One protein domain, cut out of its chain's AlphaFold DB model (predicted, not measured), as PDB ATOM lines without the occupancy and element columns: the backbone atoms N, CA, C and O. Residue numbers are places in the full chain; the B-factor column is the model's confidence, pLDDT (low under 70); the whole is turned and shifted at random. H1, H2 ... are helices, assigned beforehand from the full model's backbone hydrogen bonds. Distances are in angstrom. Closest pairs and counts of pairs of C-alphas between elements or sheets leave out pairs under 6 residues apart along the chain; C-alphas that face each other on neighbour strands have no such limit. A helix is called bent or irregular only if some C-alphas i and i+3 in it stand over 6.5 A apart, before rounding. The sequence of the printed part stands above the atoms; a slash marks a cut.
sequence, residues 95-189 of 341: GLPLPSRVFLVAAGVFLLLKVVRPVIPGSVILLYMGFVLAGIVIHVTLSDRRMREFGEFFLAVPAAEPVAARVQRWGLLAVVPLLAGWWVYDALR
ATOM      1  N   GLY A  95     -39.583  26.518  -3.276       70.00
ATOM      2  CA  GLY A  95     -39.032  27.675  -2.557       70.00
ATOM      3  C   GLY A  95     -37.641  27.458  -1.950       70.00
ATOM      4  O   GLY A  95     -37.128  28.357  -1.290       70.00
ATOM      5  N   LEU A  96     -37.035  26.278  -2.128       79.19
ATOM      6  CA  LEU A  96     -35.736  25.935  -1.544       79.19
ATOM      7  C   LEU A  96     -34.575  26.091  -2.548       79.19
ATOM      8  O   LEU A  96     -34.747  25.798  -3.739       79.19
ATOM      9  N   PRO A  97     -33.363  26.460  -2.084       83.62
ATOM     10  CA  PRO A  97     -32.141  26.389  -2.880       83.62
ATOM     11  C   PRO A  97     -31.938  25.002  -3.496       83.62
ATOM     12  O   PRO A  97     -32.337  23.982  -2.922       83.62
ATOM     13  N   LEU A  98     -31.315  24.952  -4.675       86.38
ATOM     14  CA  LEU A  98     -31.142  23.701  -5.415       86.38
ATOM     15  C   LEU A  98     -30.399  22.612  -4.605       86.38
ATOM     16  O   LEU A  98     -30.890  21.482  -4.603       86.38
ATOM     17  N   PRO A  99     -29.326  22.907  -3.838       85.81
ATOM     18  CA  PRO A  99     -28.681  21.900  -2.989       85.81
ATOM     19  C   PRO A  99     -29.589  21.351  -1.881       85.81
ATOM     20  O   PRO A  99     -29.565  20.153  -1.609       85.81
ATOM     21  N   SER A 100     -30.450  22.183  -1.283       86.00
ATOM     22  CA  SER A 100     -31.427  21.732  -0.280       86.00
ATOM     23  C   SER A 100     -32.499  20.825  -0.889       86.00
ATOM     24  O   SER A 100     -32.843  19.811  -0.287       86.00
ATOM     25  N   ARG A 101     -32.990  21.133  -2.102       89.19
ATOM     26  CA  ARG A 101     -33.889  20.235  -2.858       89.19
ATOM     27  C   ARG A 101     -33.225  18.883  -3.129       89.19
ATOM     28  O   ARG A 101     -33.819  17.846  -2.853       89.19
ATOM     29  N   VAL A 102     -31.993  18.908  -3.637       90.62
ATOM     30  CA  VAL A 102     -31.192  17.715  -3.956       90.62
ATOM     31  C   VAL A 102     -30.970  16.835  -2.722       90.62
ATOM     32  O   VAL A 102     -31.224  15.632  -2.776       90.62
ATOM     33  N   PHE A 103     -30.571  17.430  -1.594       89.12
ATOM     34  CA  PHE A 103     -30.368  16.707  -0.337       89.12
ATOM     35  C   PHE A 103     -31.662  16.061   0.179       89.12
ATOM     36  O   PHE A 103     -31.650  14.890   0.554       89.12
ATOM     37  N   LEU A 104     -32.792  16.779   0.142       90.44
ATOM     38  CA  LEU A 104     -34.090  16.239   0.567       90.44
ATOM     39  C   LEU A 104     -34.570  15.077  -0.317       90.44
ATOM     40  O   LEU A 104     -35.152  14.130   0.207       90.44
ATOM     41  N   VAL A 105     -34.297  15.106  -1.627       91.94
ATOM     42  CA  VAL A 105     -34.590  13.974  -2.527       91.94
ATOM     43  C   VAL A 105     -33.729  12.759  -2.172       91.94
ATOM     44  O   VAL A 105     -34.271  11.668  -1.997       91.94
ATOM     45  N   ALA A 106     -32.416  12.935  -1.995       90.44
ATOM     46  CA  ALA A 106     -31.519  11.840  -1.620       90.44
ATOM     47  C   ALA A 106     -31.892  11.225  -0.256       90.44
ATOM     48  O   ALA A 106     -32.008  10.004  -0.137       90.44
ATOM     49  N   ALA A 107     -32.150  12.061   0.755       89.62
ATOM     50  CA  ALA A 107     -32.574  11.616   2.081       89.62
ATOM     51  C   ALA A 107     -33.948  10.922   2.050       89.62
ATOM     52  O   ALA A 107     -34.120   9.877   2.676       89.62
ATOM     53  N   GLY A 108     -34.910  11.456   1.289       92.44
ATOM     54  CA  GLY A 108     -36.241  10.868   1.137       92.44
ATOM     55  C   GLY A 108     -36.211   9.478   0.496       92.44
ATOM     56  O   GLY A 108     -36.862   8.562   1.000       92.44
ATOM     57  N   VAL A 109     -35.414   9.285  -0.562       90.88
ATOM     58  CA  VAL A 109     -35.263   7.966  -1.204       90.88
ATOM     59  C   VAL A 109     -34.505   6.986  -0.303       90.88
ATOM     60  O   VAL A 109     -34.919   5.833  -0.191       90.88
ATOM     61  N   PHE A 110     -33.463   7.429   0.410       89.62
ATOM     62  CA  PHE A 110     -32.763   6.586   1.387       89.62
ATOM     63  C   PHE A 110     -33.697   6.092   2.505       89.62
ATOM     64  O   PHE A 110     -33.702   4.905   2.830       89.62
ATOM     65  N   LEU A 111     -34.522   6.986   3.065       90.44
ATOM     66  CA  LEU A 111     -35.507   6.636   4.090       90.44
ATOM     67  C   LEU A 111     -36.583   5.686   3.545       90.44
ATOM     68  O   LEU A 111     -36.908   4.705   4.209       90.44
ATOM     69  N   LEU A 112     -37.077   5.908   2.322       90.62
ATOM     70  CA  LEU A 112     -38.021   5.000   1.661       90.62
ATOM     71  C   LEU A 112     -37.436   3.584   1.523       90.62
ATOM     72  O   LEU A 112     -38.053   2.620   1.977       90.62
ATOM     73  N   LEU A 113     -36.219   3.459   0.983       87.56
ATOM     74  CA  LEU A 113     -35.515   2.176   0.821       87.56
ATOM     75  C   LEU A 113     -35.203   1.473   2.157       87.56
ATOM     76  O   LEU A 113     -35.030   0.258   2.181       87.56
ATOM     77  N   LYS A 114     -35.143   2.218   3.269       85.38
ATOM     78  CA  LYS A 114     -34.975   1.673   4.628       85.38
ATOM     79  C   LYS A 114     -36.285   1.256   5.308       85.38
ATOM     80  O   LYS A 114     -36.228   0.463   6.245       85.38
ATOM     81  N   VAL A 115     -37.435   1.780   4.875       89.62
ATOM     82  CA  VAL A 115     -38.759   1.512   5.478       89.62
ATOM     83  C   VAL A 115     -39.540   0.422   4.731       89.62
ATOM     84  O   VAL A 115     -40.341  -0.283   5.350       89.62
ATOM     85  N   VAL A 116     -39.298   0.245   3.427       85.25
ATOM     86  CA  VAL A 116     -39.880  -0.852   2.629       85.25
ATOM     87  C   VAL A 116     -39.556  -2.218   3.253       85.25
ATOM     88  O   VAL A 116     -38.436  -2.470   3.698       85.25
ATOM     89  N   ARG A 117     -40.557  -3.109   3.277       78.31
ATOM     90  CA  ARG A 117     -40.430  -4.508   3.713       78.31
ATOM     91  C   ARG A 117     -40.646  -5.461   2.523       78.31
ATOM     92  O   ARG A 117     -41.514  -5.161   1.704       78.31
ATOM     93  N   PRO A 118     -39.940  -6.608   2.437       80.56
ATOM     94  CA  PRO A 118     -38.887  -7.082   3.346       80.56
ATOM     95  C   PRO A 118     -37.659  -6.158   3.358       80.56
ATOM     96  O   PRO A 118     -37.448  -5.390   2.424       80.56
ATOM     97  N   VAL A 119     -36.887  -6.192   4.449       81.38
ATOM     98  CA  VAL A 119     -35.772  -5.254   4.671       81.38
ATOM     99  C   VAL A 119     -34.707  -5.445   3.591       81.38
ATOM    100  O   VAL A 119     -34.103  -6.511   3.486       81.38
ATOM    101  N   ILE A 120     -34.478  -4.403   2.790       84.25
ATOM    102  CA  ILE A 120     -33.570  -4.452   1.641       84.25
ATOM    103  C   ILE A 120     -32.105  -4.555   2.130       84.25
ATOM    104  O   ILE A 120     -31.691  -3.752   2.975       84.25
ATOM    105  N   PRO A 121     -31.287  -5.495   1.605       85.19
ATOM    106  CA  PRO A 121     -29.872  -5.611   1.960       85.19
ATOM    107  C   PRO A 121     -29.073  -4.327   1.700       85.19
ATOM    108  O   PRO A 121     -29.287  -3.631   0.705       85.19
ATOM    109  N   GLY A 122     -28.099  -4.027   2.565       82.25
ATOM    110  CA  GLY A 122     -27.338  -2.770   2.515       82.25
ATOM    111  C   GLY A 122     -26.607  -2.517   1.189       82.25
ATOM    112  O   GLY A 122     -26.564  -1.377   0.731       82.25
ATOM    113  N   SER A 123     -26.109  -3.570   0.537       84.81
ATOM    114  CA  SER A 123     -25.492  -3.515  -0.797       84.81
ATOM    115  C   SER A 123     -26.470  -3.074  -1.892       84.81
ATOM    116  O   SER A 123     -26.114  -2.282  -2.761       84.81
ATOM    117  N   VAL A 124     -27.723  -3.530  -1.821       87.69
ATOM    118  CA  VAL A 124     -28.791  -3.169  -2.764       87.69
ATOM    119  C   VAL A 124     -29.259  -1.729  -2.526       87.69
ATOM    120  O   VAL A 124     -29.443  -0.982  -3.486       87.69
ATOM    121  N   ILE A 125     -29.362  -1.289  -1.264       87.75
ATOM    122  CA  ILE A 125     -29.621   0.128  -0.941       87.75
ATOM    123  C   ILE A 125     -28.496   1.018  -1.491       87.75
ATOM    124  O   ILE A 125     -28.782   2.041  -2.111       87.75
ATOM    125  N   LEU A 126     -27.227   0.625  -1.318       88.06
ATOM    126  CA  LEU A 126     -26.073   1.366  -1.838       88.06
ATOM    127  C   LEU A 126     -26.110   1.478  -3.371       88.06
ATOM    128  O   LEU A 126     -25.892   2.568  -3.897       88.06
ATOM    129  N   LEU A 127     -26.453   0.396  -4.078       92.12
ATOM    130  CA  LEU A 127     -26.611   0.395  -5.536       92.12
ATOM    131  C   LEU A 127     -27.690   1.390  -6.000       92.12
ATOM    132  O   LEU A 127     -27.422   2.230  -6.861       92.12
ATOM    133  N   TYR A 128     -28.887   1.352  -5.400       92.88
ATOM    134  CA  TYR A 128     -29.955   2.303  -5.734       92.88
ATOM    135  C   TYR A 128     -29.579   3.748  -5.393       92.88
ATOM    136  O   TYR A 128     -29.822   4.646  -6.202       92.88
ATOM    137  N   MET A 129     -28.927   3.989  -4.252       93.44
ATOM    138  CA  MET A 129     -28.425   5.323  -3.908       93.44
ATOM    139  C   MET A 129     -27.345   5.810  -4.884       93.44
ATOM    140  O   MET A 129     -27.320   6.998  -5.196       93.44
ATOM    141  N   GLY A 130     -26.519   4.916  -5.436       93.25
ATOM    142  CA  GLY A 130     -25.585   5.229  -6.520       93.25
ATOM    143  C   GLY A 130     -26.293   5.764  -7.769       93.25
ATOM    144  O   GLY A 130     -25.925   6.825  -8.274       93.25
ATOM    145  N   PHE A 131     -27.364   5.101  -8.219       95.88
ATOM    146  CA  PHE A 131     -28.183   5.587  -9.339       95.88
ATOM    147  C   PHE A 131     -28.886   6.919  -9.031       95.88
ATOM    148  O   PHE A 131     -28.923   7.801  -9.889       95.88
ATOM    149  N   VAL A 132     -29.398   7.102  -7.808       94.88
ATOM    150  CA  VAL A 132     -30.021   8.366  -7.367       94.88
ATOM    151  C   VAL A 132     -29.007   9.511  -7.367       94.88
ATOM    152  O   VAL A 132     -29.310  10.592  -7.872       94.88
ATOM    153  N   LEU A 133     -27.791   9.283  -6.863       93.81
ATOM    154  CA  LEU A 133     -26.712  10.274  -6.858       93.81
ATOM    155  C   LEU A 133     -26.221  10.595  -8.278       93.81
ATOM    156  O   LEU A 133     -26.047  11.769  -8.600       93.81
ATOM    157  N   ALA A 134     -26.078   9.595  -9.152       94.88
ATOM    158  CA  ALA A 134     -25.750   9.817 -10.562       94.88
ATOM    159  C   ALA A 134     -26.840  10.643 -11.275       94.88
ATOM    160  O   ALA A 134     -26.528  11.625 -11.948       94.88
ATOM    161  N   GLY A 135     -28.119  10.310 -11.063       94.94
ATOM    162  CA  GLY A 135     -29.257  11.071 -11.586       94.94
ATOM    163  C   GLY A 135     -29.332  12.503 -11.043       94.94
ATOM    164  O   GLY A 135     -29.659  13.424 -11.787       94.94
ATOM    165  N   ILE A 136     -28.961  12.716  -9.776       93.81
ATOM    166  CA  ILE A 136     -28.809  14.041  -9.154       93.81
ATOM    167  C   ILE A 136     -27.693  14.848  -9.826       93.81
ATOM    168  O   ILE A 136     -27.921  16.004 -10.185       93.81
ATOM    169  N   VAL A 137     -26.510  14.255 -10.024       93.38
ATOM    170  CA  VAL A 137     -25.378  14.921 -10.690       93.38
ATOM    171  C   VAL A 137     -25.775  15.310 -12.109       93.38
ATOM    172  O   VAL A 137     -25.688  16.485 -12.452       93.38
ATOM    173  N   ILE A 138     -26.313  14.365 -12.887       93.88
ATOM    174  CA  ILE A 138     -26.829  14.601 -14.244       93.88
ATOM    175  C   ILE A 138     -27.903  15.701 -14.240       93.88
ATOM    176  O   ILE A 138     -27.862  16.609 -15.067       93.88
ATOM    177  N   HIS A 139     -28.837  15.695 -13.284       92.69
ATOM    178  CA  HIS A 139     -29.846  16.748 -13.179       92.69
ATOM    179  C   HIS A 139     -29.216  18.133 -12.965       92.69
ATOM    180  O   HIS A 139     -29.626  19.087 -13.629       92.69
ATOM    181  N   VAL A 140     -28.226  18.264 -12.077       92.19
ATOM    182  CA  VAL A 140     -27.541  19.542 -11.814       92.19
ATOM    183  C   VAL A 140     -26.679  19.982 -13.003       92.19
ATOM    184  O   VAL A 140     -26.713  21.161 -13.350       92.19
ATOM    185  N   THR A 141     -25.961  19.067 -13.666       93.38
ATOM    186  CA  THR A 141     -25.053  19.398 -14.782       93.38
ATOM    187  C   THR A 141     -25.764  19.657 -16.112       93.38
ATOM    188  O   THR A 141     -25.267  20.456 -16.897       93.38
ATOM    189  N   LEU A 142     -26.954  19.087 -16.353       93.56
ATOM    190  CA  LEU A 142     -27.780  19.305 -17.562       93.56
ATOM    191  C   LEU A 142     -28.342  20.744 -17.727       93.56
ATOM    192  O   LEU A 142     -29.358  20.942 -18.396       93.56
ATOM    193  N   SER A 143     -27.791  21.751 -17.047       92.62
ATOM    194  CA  SER A 143     -28.072  23.169 -17.296       92.62
ATOM    195  C   SER A 143     -27.091  24.049 -16.533       92.62
ATOM    196  O   SER A 143     -27.058  24.006 -15.303       92.62
ATOM    197  N   ASP A 144     -26.408  24.952 -17.234       89.88
ATOM    198  CA  ASP A 144     -25.490  25.921 -16.628       89.88
ATOM    199  C   ASP A 144     -26.165  26.763 -15.539       89.88
ATOM    200  O   ASP A 144     -25.522  27.155 -14.570       89.88
ATOM    201  N   ARG A 145     -27.475  27.033 -15.669       89.81
ATOM    202  CA  ARG A 145     -28.231  27.746 -14.633       89.81
ATOM    203  C   ARG A 145     -28.328  26.917 -13.356       89.81
ATOM    204  O   ARG A 145     -28.107  27.462 -12.288       89.81
ATOM    205  N   ARG A 146     -28.588  25.608 -13.456       89.19
ATOM    206  CA  ARG A 146     -28.626  24.707 -12.290       89.19
ATOM    207  C   ARG A 146     -27.231  24.474 -11.706       89.19
ATOM    208  O   ARG A 146     -27.092  24.468 -10.488       89.19
ATOM    209  N   MET A 147     -26.196  24.377 -12.541       87.25
ATOM    210  CA  MET A 147     -24.808  24.314 -12.071       87.25
ATOM    211  C   MET A 147     -24.400  25.597 -11.320       87.25
ATOM    212  O   MET A 147     -23.833  25.498 -10.233       87.25
ATOM    213  N   ARG A 148     -24.752  26.787 -11.835       87.00
ATOM    214  CA  ARG A 148     -24.543  28.074 -11.143       87.00
ATOM    215  C   ARG A 148     -25.371  28.185  -9.858       87.00
ATOM    216  O   ARG A 148     -24.778  28.384  -8.807       87.00
ATOM    217  N   GLU A 149     -26.684  27.922  -9.901       85.69
ATOM    218  CA  GLU A 149     -27.578  27.872  -8.719       85.69
ATOM    219  C   GLU A 149     -27.021  26.958  -7.601       85.69
ATOM    220  O   GLU A 149     -27.210  27.235  -6.415       85.69
ATOM    221  N   PHE A 150     -26.354  25.854  -7.963       86.88
ATOM    222  CA  PHE A 150     -25.726  24.930  -7.016       86.88
ATOM    223  C   PHE A 150     -24.389  25.462  -6.475       86.88
ATOM    224  O   PHE A 150     -24.168  25.434  -5.264       86.88
ATOM    225  N   GLY A 151     -23.501  25.943  -7.352       83.50
ATOM    226  CA  GLY A 151     -22.173  26.439  -6.978       83.50
ATOM    227  C   GLY A 151     -22.220  27.736  -6.170       83.50
ATOM    228  O   GLY A 151     -21.571  27.834  -5.129       83.50
ATOM    229  N   GLU A 152     -23.041  28.700  -6.594       84.50
ATOM    230  CA  GLU A 152     -23.247  29.980  -5.906       84.50
ATOM    231  C   GLU A 152     -23.730  29.771  -4.468       84.50
ATOM    232  O   GLU A 152     -23.227  30.422  -3.558       84.50
ATOM    233  N   PHE A 153     -24.624  28.805  -4.225       83.69
ATOM    234  CA  PHE A 153     -25.109  28.511  -2.874       83.69
ATOM    235  C   PHE A 153     -23.988  28.136  -1.888       83.69
ATOM    236  O   PHE A 153     -24.116  28.430  -0.701       83.69
ATOM    237  N   PHE A 154     -22.885  27.531  -2.338       82.94
ATOM    238  CA  PHE A 154     -21.754  27.181  -1.468       82.94
ATOM    239  C   PHE A 154     -20.594  28.181  -1.528       82.94
ATOM    240  O   PHE A 154     -19.991  28.452  -0.493       82.94
ATOM    241  N   LEU A 155     -20.283  28.712  -2.714       81.69
ATOM    242  CA  LEU A 155     -19.058  29.479  -2.979       81.69
ATOM    243  C   LEU A 155     -19.272  30.999  -3.008       81.69
ATOM    244  O   LEU A 155     -18.334  31.746  -2.740       81.69
ATOM    245  N   ALA A 156     -20.485  31.467  -3.313       75.50
ATOM    246  CA  ALA A 156     -20.824  32.884  -3.305       75.50
ATOM    247  C   ALA A 156     -21.608  33.233  -2.030       75.50
ATOM    248  O   ALA A 156     -22.598  32.588  -1.683       75.50
ATOM    249  N   VAL A 157     -21.185  34.291  -1.336       71.56
ATOM    250  CA  VAL A 157     -21.890  34.822  -0.160       71.56
ATOM    251  C   VAL A 157     -22.298  36.268  -0.451       71.56
ATOM    252  O   VAL A 157     -21.501  37.182  -0.242       71.56
ATOM    253  N   PRO A 158     -23.521  36.509  -0.961       72.69
ATOM    254  CA  PRO A 158     -24.014  37.861  -1.189       72.69
ATOM    255  C   PRO A 158     -24.094  38.654   0.122       72.69
ATOM    256  O   PRO A 158     -24.619  38.159   1.121       72.69
ATOM    257  N   ALA A 159     -23.658  39.917   0.107       68.56
ATOM    258  CA  ALA A 159     -23.718  40.791   1.285       68.56
ATOM    259  C   ALA A 159     -25.150  40.946   1.850       68.56
ATOM    260  O   ALA A 159     -25.335  41.058   3.060       68.56
ATOM    261  N   ALA A 160     -26.163  40.878   0.978       75.50
ATOM    262  CA  ALA A 160     -27.588  40.935   1.312       75.50
ATOM    263  C   ALA A 160     -28.273  39.547   1.365       75.50
ATOM    264  O   ALA A 160     -29.468  39.429   1.099       75.50
ATOM    265  N   GLU A 161     -27.535  38.474   1.669       77.69
ATOM    266  CA  GLU A 161     -28.095  37.117   1.746       77.69
ATOM    267  C   GLU A 161     -29.220  36.981   2.803       77.69
ATOM    268  O   GLU A 161     -28.999  37.298   3.978       77.69
ATOM    269  N   PRO A 162     -30.390  36.404   2.447       83.38
ATOM    270  CA  PRO A 162     -31.444  36.075   3.402       83.38
ATOM    271  C   PRO A 162     -30.991  35.073   4.472       83.38
ATOM    272  O   PRO A 162     -30.426  34.022   4.164       83.38
ATOM    273  N   VAL A 163     -31.344  35.335   5.735       81.56
ATOM    274  CA  VAL A 163     -30.970  34.495   6.895       81.56
ATOM    275  C   VAL A 163     -31.335  33.015   6.694       81.56
ATOM    276  O   VAL A 163     -30.567  32.141   7.081       81.56
ATOM    277  N   ALA A 164     -32.458  32.716   6.031       83.06
ATOM    278  CA  ALA A 164     -32.868  31.344   5.724       83.06
ATOM    279  C   ALA A 164     -31.871  30.596   4.817       83.06
ATOM    280  O   ALA A 164     -31.538  29.449   5.108       83.06
ATOM    281  N   ALA A 165     -31.347  31.243   3.768       80.56
ATOM    282  CA  ALA A 165     -30.328  30.659   2.890       80.56
ATOM    283  C   ALA A 165     -29.009  30.433   3.647       80.56
ATOM    284  O   ALA A 165     -28.418  29.358   3.551       80.56
ATOM    285  N   ARG A 166     -28.607  31.394   4.490       83.50
ATOM    286  CA  ARG A 166     -27.423  31.273   5.353       83.50
ATOM    287  C   ARG A 166     -27.516  30.084   6.309       83.50
ATOM    288  O   ARG A 166     -26.580  29.291   6.396       83.50
ATOM    289  N   VAL A 167     -28.652  29.940   6.997       87.06
ATOM    290  CA  VAL A 167     -28.928  28.811   7.903       87.06
ATOM    291  C   VAL A 167     -28.962  27.488   7.136       87.06
ATOM    292  O   VAL A 167     -28.433  26.496   7.627       87.06
ATOM    293  N   GLN A 168     -29.502  27.461   5.914       85.75
ATOM    294  CA  GLN A 168     -29.487  26.265   5.065       85.75
ATOM    295  C   GLN A 168     -28.074  25.895   4.584       85.75
ATOM    296  O   GLN A 168     -27.758  24.706   4.563       85.75
ATOM    297  N   ARG A 169     -27.207  26.869   4.252       88.50
ATOM    298  CA  ARG A 169     -25.799  26.609   3.884       88.50
ATOM    299  C   ARG A 169     -25.053  25.971   5.054       88.50
ATOM    300  O   ARG A 169     -24.532  24.871   4.908       88.50
ATOM    301  N   TRP A 170     -25.042  26.628   6.215       88.69
ATOM    302  CA  TRP A 170     -24.362  26.107   7.408       88.69
ATOM    303  C   TRP A 170     -24.981  24.799   7.911       88.69
ATOM    304  O   TRP A 170     -24.251  23.891   8.298       88.69
ATOM    305  N   GLY A 171     -26.307  24.660   7.823       90.00
ATOM    306  CA  GLY A 171     -27.016  23.420   8.124       90.00
ATOM    307  C   GLY A 171     -26.544  22.258   7.254       90.00
ATOM    308  O   GLY A 171     -26.163  21.226   7.792       90.00
ATOM    309  N   LEU A 172     -26.489  22.420   5.927       88.94
ATOM    310  CA  LEU A 172     -25.983  21.376   5.025       88.94
ATOM    311  C   LEU A 172     -24.487  21.091   5.240       88.94
ATOM    312  O   LEU A 172     -24.102  19.924   5.290       88.94
ATOM    313  N   LEU A 173     -23.661  22.127   5.416       89.81
ATOM    314  CA  LEU A 173     -22.218  21.982   5.650       89.81
ATOM    315  C   LEU A 173     -21.874  21.326   6.998       89.81
ATOM    316  O   LEU A 173     -20.799  20.749   7.114       89.81
ATOM    317  N   ALA A 174     -22.765  21.367   7.993       92.38
ATOM    318  CA  ALA A 174     -22.618  20.610   9.237       92.38
ATOM    319  C   ALA A 174     -23.247  19.207   9.138       92.38
ATOM    320  O   ALA A 174     -22.610  18.209   9.468       92.38
ATOM    321  N   VAL A 175     -24.491  19.113   8.659       92.31
ATOM    322  CA  VAL A 175     -25.270  17.862   8.644       92.31
ATOM    323  C   VAL A 175     -24.694  16.836   7.670       92.31
ATOM    324  O   VAL A 175     -24.663  15.659   8.015       92.31
ATOM    325  N   VAL A 176     -24.207  17.233   6.488       89.25
ATOM    326  CA  VAL A 176     -23.664  16.262   5.518       89.25
ATOM    327  C   VAL A 176     -22.386  15.588   6.048       89.25
ATOM    328  O   VAL A 176     -22.371  14.356   6.077       89.25
ATOM    329  N   PRO A 177     -21.358  16.305   6.555       92.81
ATOM    330  CA  PRO A 177     -20.202  15.665   7.185       92.81
ATOM    331  C   PRO A 177     -20.535  14.897   8.467       92.81
ATOM    332  O   PRO A 177     -19.948  13.842   8.690       92.81
ATOM    333  N   LEU A 178     -21.484  15.365   9.291       94.88
ATOM    334  CA  LEU A 178     -21.894  14.638  10.501       94.88
ATOM    335  C   LEU A 178     -22.620  13.326  10.174       94.88
ATOM    336  O   LEU A 178     -22.318  12.306  10.787       94.88
ATOM    337  N   LEU A 179     -23.525  13.313   9.188       90.38
ATOM    338  CA  LEU A 179     -24.191  12.087   8.736       90.38
ATOM    339  C   LEU A 179     -23.222  11.140   8.023       90.38
ATOM    340  O   LEU A 179     -23.293   9.934   8.245       90.38
ATOM    341  N   ALA A 180     -22.301  11.662   7.207       88.94
ATOM    342  CA  ALA A 180     -21.266  10.853   6.566       88.94
ATOM    343  C   ALA A 180     -20.304  10.249   7.602       88.94
ATOM    344  O   ALA A 180     -20.032   9.054   7.556       88.94
ATOM    345  N   GLY A 181     -19.843  11.042   8.574       91.69
ATOM    346  CA  GLY A 181     -18.993  10.585   9.673       91.69
ATOM    347  C   GLY A 181     -19.695   9.577  10.584       91.69
ATOM    348  O   GLY A 181     -19.096   8.568  10.943       91.69
ATOM    349  N   TRP A 182     -20.980   9.789  10.892       91.69
ATOM    350  CA  TRP A 182     -21.797   8.823  11.630       91.69
ATOM    351  C   TRP A 182     -22.014   7.525  10.844       91.69
ATOM    352  O   TRP A 182     -21.885   6.454  11.422       91.69
ATOM    353  N   TRP A 183     -22.271   7.593   9.534       86.44
ATOM    354  CA  TRP A 183     -22.414   6.403   8.687       86.44
ATOM    355  C   TRP A 183     -21.098   5.625   8.545       86.44
ATOM    356  O   TRP A 183     -21.095   4.403   8.671       86.44
ATOM    357  N   VAL A 184     -19.969   6.319   8.362       88.12
ATOM    358  CA  VAL A 184     -18.629   5.706   8.369       88.12
ATOM    359  C   VAL A 184     -18.329   5.084   9.735       88.12
ATOM    360  O   VAL A 184     -17.806   3.975   9.790       88.12
ATOM    361  N   TYR A 185     -18.707   5.734  10.838       87.62
ATOM    362  CA  TYR A 185     -18.588   5.161  12.179       87.62
ATOM    363  C   TYR A 185     -19.488   3.930  12.368       87.62
ATOM    364  O   TYR A 185     -19.020   2.920  12.878       87.62
ATOM    365  N   ASP A 186     -20.748   3.958  11.933       84.06
ATOM    366  CA  ASP A 186     -21.680   2.824  12.044       84.06
ATOM    367  C   ASP A 186     -21.235   1.624  11.183       84.06
ATOM    368  O   ASP A 186     -21.378   0.479  11.605       84.06
ATOM    369  N   ALA A 187     -20.609   1.885  10.028       79.06
ATOM    370  CA  ALA A 187     -20.048   0.868   9.138       79.06
ATOM    371  C   ALA A 187     -18.678   0.314   9.586       79.06
ATOM    372  O   ALA A 187     -18.387  -0.851   9.324       79.06
ATOM    373  N   LEU A 188     -17.828   1.125  10.236       83.38
ATOM    374  CA  LEU A 188     -16.470   0.731  10.652       83.38
ATOM    375  C   LEU A 188     -16.333   0.391  12.143       83.38
ATOM    376  O   LEU A 188     -15.301  -0.160  12.543       83.38
ATOM    377  N   ARG A 189     -17.323   0.705  12.992       80.94
ATOM    378  CA  ARG A 189     -17.267   0.336  14.413       80.94
ATOM    379  C   ARG A 189     -17.195  -1.193  14.547       80.94
ATOM    380  O   ARG A 189     -17.938  -1.894  13.856       80.94
TER     381      ARG A 189
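This is residues 95 to 189 of the 341 residues of the protein "C-type cytochrome" of Burkholderiaceae bacterium (UniProt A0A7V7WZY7). Two antiparallel helices, H1 and H2, lie side by side as a helical hairpin, and the short helix H3 crosses the end of this pair where H1 begins and H2 ends. The chain then folds back in the long helix H4, which runs loosely along the H1 side of the hairpin, apart from H2, with its last part, residues 177 to 188, sticking out free. The printed part has 95 residues with four named helices, in the order H1, H2, H3, H4, and no named strand; the class is all helix. The whole is loose, with a radius of gyration of the C-alphas of 15.4 A, and elongated, spanning 49 by 31 by 22 A.

H1 covers residues 98 to 115, begins at C-alpha 98 at (-31.142, 23.701, -5.415) and is 25.9 A long from first to last C-alpha. H2, residues 122 to 141, is 28.2 A long and ends at C-alpha 141 at (-25.053, 19.398, -14.782). H3, residues 144 to 155, measures 15.5 A. H4, residues 163 to 188, is the longest helix at 36.9 A and ends at C-alpha 188 at (-16.470, 0.731, 10.652). None of the four is bent.

H1 and H2 touch and run opposite ways at a shallow tilt of 19 degrees; their closest C-alphas, those of Leu 113 and Ile 125, are 6.5 A apart. H1 touches H3 with residues 98 to 99 alone, about perpendicular at 90 degrees, and the closest C-alphas are those of Leu 98 and Phe 150 at 5.8 A. H2 and H3 touch only at the corner by their link, the closest C-alphas being those of Val 140 and Arg 146 at 5.3 A; at 72 degrees they are only just about perpendicular. H4 is close to but not clearly touching H1, with the closest C-alphas, those of Ser 100 and Gln 168, 7.3 A apart; the two run the same way at a steep tilt of 37 degrees, only just past shallow. H4 is also close to but not clearly touching H3, about perpendicular at 83 degrees, with the closest C-alphas, those of Phe 154 and Arg 169, at 6.7 A. H2 and H4 are apart. In H1 and H2 every O i to N i+4 pair is within hydrogen-bond range, as are 6 of 8 in H3 and 21 of 22 in H4.

The two C-alphas farthest apart, those of Pro 118 and Ala 159, are 50.3 A apart. The printed part has no cut. The link from H2 to H3 is tight, those from H1 to H2 and from H3 to H4 are short, and no link is long. Residues 115 to 120 and 177 to 189 stand free. The mean pLDDT of the printed part is 87.1, and residue 159 alone is under 70.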